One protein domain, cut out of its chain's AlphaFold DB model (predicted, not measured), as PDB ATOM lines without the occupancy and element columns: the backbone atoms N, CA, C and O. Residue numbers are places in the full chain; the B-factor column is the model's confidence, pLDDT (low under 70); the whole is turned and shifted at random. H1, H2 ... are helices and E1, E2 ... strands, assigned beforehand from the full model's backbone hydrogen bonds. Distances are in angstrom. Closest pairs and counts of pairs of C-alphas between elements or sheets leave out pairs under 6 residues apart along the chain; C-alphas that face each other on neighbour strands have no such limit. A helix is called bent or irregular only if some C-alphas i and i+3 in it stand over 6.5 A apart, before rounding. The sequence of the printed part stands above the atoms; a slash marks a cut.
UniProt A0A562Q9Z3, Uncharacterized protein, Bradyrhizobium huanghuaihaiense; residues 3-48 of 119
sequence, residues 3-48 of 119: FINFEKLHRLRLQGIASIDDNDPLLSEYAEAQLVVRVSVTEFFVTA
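Overview. This is residues 3 to 48 of the 119 residues of an uncharacterized protein of Bradyrhizobium huanghuaihaiense (UniProt A0A562Q9Z3). A long ribbon of two antiparallel strands, E2 and E3, is bent partway along into a wide V; the short strand E1 folds back beside the first residues of E2 at the tip of one arm, and a loop with the one-turn helix H1 closes the tip of the other arm. The printed part has 46 residues with three named strands and one named helix, in the order E1, E2, H1, E3, and its class is mostly strand. The sheet runs E1, E2, E3, antiparallel throughout. The whole is only just loose, close to extended, with a radius of gyration of the C-alphas of 14.0 A, and only just flat, with spans of 37 by 24 by 11 A.

Along the chain. E1 is residues 3 to 5, 6.7 A from first to last C-alpha, and begins at C-alpha 3 at (31.533, -37.725, -26.336). E2 is residues 10 to 21, 31.0 A long, and bends by 66 degrees at residue 17; it ends at C-alpha 21 at (28.938, -19.754, -40.887). H1 is residues 25 to 28, 6.1 A long. It is neither bent nor irregular, but only just: C-alphas 25 and 28 are 6.1 A apart. E3 is residues 36 to 47, 27.0 A long, and bends by 81 degrees at residue 42; it ends at C-alpha 47 at (39.212, -44.357, -25.257).

Arrangement. E1 and E2 form a hairpin, with 146 degrees between their directions. The C-alphas of Ile 4 and Arg 11 face each other at 4.6 A, and N 3 and O 12 are within hydrogen-bond range at 2.8 A. E2, the inner strand, is also the antiparallel neighbour of E3, with 155 degrees between their directions. Toward one end of this pair N 13 and O 45 are 2.9 A apart, and toward the other N 19 and O 38 are 2.8 A apart. Near the bend of E3, N 42 and N 43 are both within hydrogen-bond range of O 15, at 3.0 A and 3.2 A. The edge strands E1 and E3 are apart. H1 is on the sheet but only grazes it, with its residues 25 to 28; the closest C-alphas of H1 and E3 are those of Leu 27 and Val 36, 6.2 A apart. H1 is too short for any O i to N i+4 pair; its one O i to N i+3 pair is within range.

Size, cuts and confidence. The two C-alphas farthest apart are those of Asn 23 and Ala 48, 37.0 A. The C-alphas of Phe 3 and Ala 48, the first and last printed, are 11.5 A apart. The printed part has no cut. The links E1 to E2 and E2 to H1 are tight, and H1 to E3, with 7 residues, is short. The mean pLDDT of the printed part is 80.4; residue 31 and residues 47 to 48 are under 70.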
ATOM      1  N   PHE A   3      32.782 -36.990 -26.449       84.62
ATOM      2  CA  PHE A   3      31.533 -37.725 -26.336       84.62
ATOM      3  C   PHE A   3      31.708 -38.839 -25.317       84.62
ATOM      4  O   PHE A   3      32.697 -39.576 -25.349       84.62
ATOM      5  N   ILE A   4      30.743 -38.957 -24.412       82.38
ATOM      6  CA  ILE A   4      30.739 -39.972 -23.366       82.38
ATOM      7  C   ILE A   4      29.405 -40.696 -23.440       82.38
ATOM      8  O   ILE A   4      28.346 -40.088 -23.316       82.38
ATOM      9  N   ASN A   5      29.464 -42.006 -23.637       80.75
ATOM     10  CA  ASN A   5      28.329 -42.875 -23.404       80.75
ATOM     11  C   ASN A   5      28.424 -43.393 -21.965       80.75
ATOM     12  O   ASN A   5      29.301 -44.199 -21.659       80.75
ATOM     13  N   PHE A   6      27.532 -42.925 -21.094       79.38
ATOM     14  CA  PHE A   6      27.506 -43.316 -19.683       79.38
ATOM     15  C   PHE A   6      26.919 -44.716 -19.434       79.38
ATOM     16  O   PHE A   6      27.169 -45.295 -18.380       79.38
ATOM     17  N   GLU A   7      26.193 -45.289 -20.398       77.50
ATOM     18  CA  GLU A   7      25.618 -46.638 -20.288       77.50
ATOM     19  C   GLU A   7      26.639 -47.710 -20.683       77.50
ATOM     20  O   GLU A   7      26.859 -48.676 -19.956       77.50
ATOM     21  N   LYS A   8      27.303 -47.518 -21.831       73.38
ATOM     22  CA  LYS A   8      28.321 -48.442 -22.366       73.38
ATOM     23  C   LYS A   8      29.750 -48.088 -21.934       73.38
ATOM     24  O   LYS A   8      30.676 -48.825 -22.243       73.38
ATOM     25  N   LEU A   9      29.936 -46.976 -21.216       74.06
ATOM     26  CA  LEU A   9      31.227 -46.476 -20.711       74.06
ATOM     27  C   LEU A   9      32.269 -46.218 -21.813       74.06
ATOM     28  O   LEU A   9      33.477 -46.346 -21.602       74.06
ATOM     29  N   HIS A  10      31.803 -45.849 -23.004       79.31
ATOM     30  CA  HIS A  10      32.661 -45.534 -24.143       79.31
ATOM     31  C   HIS A  10      32.921 -44.031 -24.205       79.31
ATOM     32  O   HIS A  10      31.994 -43.230 -24.076       79.31
ATOM     33  N   ARG A  11      34.178 -43.645 -24.443       81.75
ATOM     34  CA  ARG A  11      34.555 -42.251 -24.697       81.75
ATOM     35  C   ARG A  11      35.141 -42.109 -26.088       81.75
ATOM     36  O   ARG A  11      36.024 -42.873 -26.472       81.75
ATOM     37  N   LEU A  12      34.691 -41.083 -26.793       85.81
ATOM     38  CA  LEU A  12      35.238 -40.666 -28.073       85.81
ATOM     39  C   LEU A  12      35.708 -39.224 -27.929       85.81
ATOM     40  O   LEU A  12      34.904 -38.317 -27.718       85.81
ATOM     41  N   ARG A  13      37.016 -39.007 -28.031       86.06
ATOM     42  CA  ARG A  13      37.573 -37.663 -28.133       86.06
ATOM     43  C   ARG A  13      37.775 -37.348 -29.603       86.06
ATOM     44  O   ARG A  13      38.518 -38.035 -30.283       86.06
ATOM     45  N   LEU A  14      37.133 -36.288 -30.060       88.12
ATOM     46  CA  LEU A  14      37.250 -35.772 -31.412       88.12
ATOM     47  C   LEU A  14      38.061 -34.474 -31.362       88.12
ATOM     48  O   LEU A  14      37.778 -33.590 -30.543       88.12
ATOM     49  N   GLN A  15      39.095 -34.374 -32.185       88.69
ATOM     50  CA  GLN A  15      39.853 -33.153 -32.444       88.69
ATOM     51  C   GLN A  15      39.620 -32.739 -33.899       88.69
ATOM     52  O   GLN A  15      39.414 -33.574 -34.778       88.69
ATOM     53  N   GLY A  16      39.585 -31.437 -34.136       89.25
ATOM     54  CA  GLY A  16      39.265 -30.899 -35.445       89.25
ATOM     55  C   GLY A  16      39.240 -29.385 -35.428       89.25
ATOM     56  O   GLY A  16      39.300 -28.764 -34.364       89.25
ATOM     57  N   ILE A  17      39.136 -28.812 -36.618       88.75
ATOM     58  CA  ILE A  17      39.020 -27.371 -36.817       88.75
ATOM     59  C   ILE A  17      37.533 -27.038 -36.871       88.75
ATOM     60  O   ILE A  17      36.794 -27.609 -37.672       88.75
ATOM     61  N   ALA A  18      37.095 -26.148 -35.985       88.88
ATOM     62  CA  ALA A  18      35.731 -25.645 -35.976       88.88
ATOM     63  C   ALA A  18      35.642 -24.380 -36.838       88.88
ATOM     64  O   ALA A  18      36.486 -23.492 -36.733       88.88
ATOM     65  N   SER A  19      34.606 -24.308 -37.662       85.19
ATOM     66  CA  SER A  19      34.218 -23.139 -38.444       85.19
ATOM     67  C   SER A  19      32.754 -22.822 -38.161       85.19
ATOM     68  O   SER A  19      31.966 -23.720 -37.851       85.19
ATOM     69  N   ILE A  20      32.416 -21.541 -38.211       85.00
ATOM     70  CA  ILE A  20      31.062 -21.034 -38.004       85.00
ATOM     71  C   ILE A  20      30.709 -20.257 -39.262       85.00
ATOM     72  O   ILE A  20      31.525 -19.469 -39.739       85.00
ATOM     73  N   ASP A  21      29.525 -20.517 -39.794       81.69
ATOM     74  CA  ASP A  21      28.938 -19.754 -40.887       81.69
ATOM     75  C   ASP A  21      27.561 -19.271 -40.426       81.69
ATOM     76  O   ASP A  21      26.726 -20.067 -39.985       81.69
ATOM     77  N   ASP A  22      27.349 -17.959 -40.488       74.62
ATOM     78  CA  ASP A  22      26.116 -17.312 -40.040       74.62
ATOM     79  C   ASP A  22      24.934 -17.599 -40.984       74.62
ATOM     80  O   ASP A  22      23.783 -17.461 -40.576       74.62
ATOM     81  N   ASN A  23      25.195 -18.020 -42.230       71.81
ATOM     82  CA  ASN A  23      24.173 -18.314 -43.244       71.81
ATOM     83  C   ASN A  23      24.176 -19.784 -43.687       71.81
ATOM     84  O   ASN A  23      23.787 -20.104 -44.814       71.81
ATOM     85  N   ASP A  24      24.618 -20.690 -42.816       75.12
ATOM     86  CA  ASP A  24      24.662 -22.111 -43.137       75.12
ATOM     87  C   ASP A  24      23.260 -22.642 -43.518       75.12
ATOM     88  O   ASP A  24      22.322 -22.489 -42.730       75.12
ATOM     89  N   PRO A  25      23.078 -23.311 -44.676       78.62
ATOM     90  CA  PRO A  25      21.784 -23.874 -45.076       78.62
ATOM     91  C   PRO A  25      21.184 -24.832 -44.031       78.62
ATOM     92  O   PRO A  25      19.960 -24.928 -43.915       78.62
ATOM     93  N   LEU A  26      22.027 -25.481 -43.217       76.88
ATOM     94  CA  LEU A  26      21.605 -26.380 -42.140       76.88
ATOM     95  C   LEU A  26      20.920 -25.651 -40.975       76.88
ATOM     96  O   LEU A  26      20.211 -26.295 -40.205       76.88
ATOM     97  N   LEU A  27      21.066 -24.325 -40.839       75.00
ATOM     98  CA  LEU A  27      20.343 -23.550 -39.820       75.00
ATOM     99  C   LEU A  27      18.827 -23.721 -39.945       75.00
ATOM    100  O   LEU A  27      18.129 -23.736 -38.935       75.00
ATOM    101  N   SER A  28      18.326 -23.894 -41.170       74.38
ATOM    102  CA  SER A  28      16.900 -24.101 -41.432       74.38
ATOM    103  C   SER A  28      16.372 -25.466 -40.967       74.38
ATOM    104  O   SER A  28      15.179 -25.605 -40.708       74.38
ATOM    105  N   GLU A  29      17.249 -26.462 -40.819       77.88
ATOM    106  CA  GLU A  29      16.881 -27.829 -40.434       77.88
ATOM    107  C   GLU A  29      16.857 -28.033 -38.909       77.88
ATOM    108  O   GLU A  29      16.187 -28.939 -38.407       77.88
ATOM    109  N   TYR A  30      17.555 -27.180 -38.151       74.06
ATOM    110  CA  TYR A  30      17.619 -27.263 -36.695       74.06
ATOM    111  C   TYR A  30      16.661 -26.269 -36.031       74.06
ATOM    112  O   TYR A  30      16.865 -25.056 -36.051       74.06
ATOM    113  N   ALA A  31      15.627 -26.800 -35.373       69.56
ATOM    114  CA  ALA A  31      14.641 -25.997 -34.655       69.56
ATOM    115  C   ALA A  31      15.303 -25.093 -33.595       69.56
ATOM    116  O   ALA A  31      16.021 -25.570 -32.718       69.56
ATOM    117  N   GLU A  32      15.027 -23.787 -33.677       71.88
ATOM    118  CA  GLU A  32      15.516 -22.745 -32.759       71.88
ATOM    119  C   GLU A  32      17.052 -22.579 -32.690       71.88
ATOM    120  O   GLU A  32      17.551 -21.867 -31.811       71.88
ATOM    121  N   ALA A  33      17.815 -23.178 -33.614       76.69
ATOM    122  CA  ALA A  33      19.264 -23.008 -33.661       76.69
ATOM    123  C   ALA A  33      19.644 -21.569 -34.037       76.69
ATOM    124  O   ALA A  33      19.065 -20.963 -34.935       76.69
ATOM    125  N   GLN A  34      20.628 -21.014 -33.325       75.06
ATOM    126  CA  GLN A  34      21.147 -19.670 -33.603       75.06
ATOM    127  C   GLN A  34      22.364 -19.706 -34.525       75.06
ATOM    128  O   GLN A  34      22.537 -18.801 -35.329       75.06
ATOM    129  N   LEU A  35      23.206 -20.733 -34.389       78.62
ATOM    130  CA  LEU A  35      24.451 -20.900 -35.132       78.62
ATOM    131  C   LEU A  35      24.691 -22.388 -35.390       78.62
ATOM    132  O   LEU A  35      24.398 -23.225 -34.530       78.62
ATOM    133  N   VAL A  36      25.273 -22.708 -36.544       82.25
ATOM    134  CA  VAL A  36      25.771 -24.050 -36.860       82.25
ATOM    135  C   VAL A  36      27.292 -24.013 -36.809       82.25
ATOM    136  O   VAL A  36      27.941 -23.215 -37.480       82.25
ATOM    137  N   VAL A  37      27.871 -24.891 -35.990       84.31
ATOM    138  CA  VAL A  37      29.324 -25.063 -35.904       84.31
ATOM    139  C   VAL A  37      29.705 -26.305 -36.696       84.31
ATOM    140  O   VAL A  37      29.400 -27.429 -36.287       84.31
ATOM    141  N   ARG A  38      30.404 -26.119 -37.816       84.31
ATOM    142  CA  ARG A  38      30.956 -27.220 -38.609       84.31
ATOM    143  C   ARG A  38      32.343 -27.568 -38.105       84.31
ATOM    144  O   ARG A  38      33.223 -26.713 -38.049       84.31
ATOM    145  N   VAL A  39      32.554 -28.834 -37.762       86.19
ATOM    146  CA  VAL A  39      33.854 -29.324 -37.294       86.19
ATOM    147  C   VAL A  39      34.449 -30.265 -38.334       86.19
ATOM    148  O   VAL A  39      33.968 -31.383 -38.517       86.19
ATOM    149  N   SER A  40      35.526 -29.829 -38.984       88.56
ATOM    150  CA  SER A  40      36.360 -30.681 -39.830       88.56
ATOM    151  C   SER A  40      37.253 -31.533 -38.935       88.56
ATOM    152  O   SER A  40      38.190 -31.034 -38.309       88.56
ATOM    153  N   VAL A  41      36.926 -32.821 -38.831       88.19
ATOM    154  CA  VAL A  41      37.630 -33.772 -37.965       88.19
ATOM    155  C   VAL A  41      39.036 -34.023 -38.501       88.19
ATOM    156  O   VAL A  41      39.191 -34.438 -39.645       88.19
ATOM    157  N   THR A  42      40.051 -33.807 -37.667       89.38
ATOM    158  CA  THR A  42      41.449 -34.124 -37.997       89.38
ATOM    159  C   THR A  42      41.874 -35.438 -37.361       89.38
ATOM    160  O   THR A  42      42.464 -36.288 -38.016       89.38
ATOM    161  N   GLU A  43      41.525 -35.633 -36.090       87.31
ATOM    162  CA  GLU A  43      41.909 -36.809 -35.317       87.31
ATOM    163  C   GLU A  43      40.768 -37.246 -34.404       87.31
ATOM    164  O   GLU A  43      40.022 -36.432 -33.849       87.31
ATOM    165  N   PHE A  44      40.657 -38.553 -34.187       86.06
ATOM    166  CA  PHE A  44      39.744 -39.099 -33.197       86.06
ATOM    167  C   PHE A  44      40.439 -40.168 -32.357       86.06
ATOM    168  O   PHE A  44      41.185 -41.007 -32.853       86.06
ATOM    169  N   PHE A  45      40.161 -40.147 -31.060       83.31
ATOM    170  CA  PHE A  45      40.678 -41.098 -30.091       83.31
ATOM    171  C   PHE A  45      39.504 -41.825 -29.451       83.31
ATOM    172  O   PHE A  45      38.673 -41.219 -28.765       83.31
ATOM    173  N   VAL A  46      39.441 -43.137 -29.654       77.19
ATOM    174  CA  VAL A  46      38.471 -43.995 -28.973       77.19
ATOM    175  C   VAL A  46      39.108 -44.500 -27.688       77.19
ATOM    176  O   VAL A  46      39.883 -45.455 -27.683       77.19
ATOM    177  N   THR A  47      38.766 -43.878 -26.565       66.94
ATOM    178  CA  THR A  47      39.212 -44.357 -25.257       66.94
ATOM    179  C   THR A  47      38.144 -45.288 -24.693       66.94
ATOM    180  O   THR A  47      37.351 -44.899 -23.837       66.94
ATOM    181  N   ALA A  48      38.143 -46.545 -25.145       62.94
ATOM    182  CA  ALA A  48      37.214 -47.597 -24.705       62.94
ATOM    183  C   ALA A  48      37.503 -48.154 -23.287       62.94
ATOM    184  O   ALA A  48      36.988 -49.200 -22.900       62.94
TER     185      ALA A  48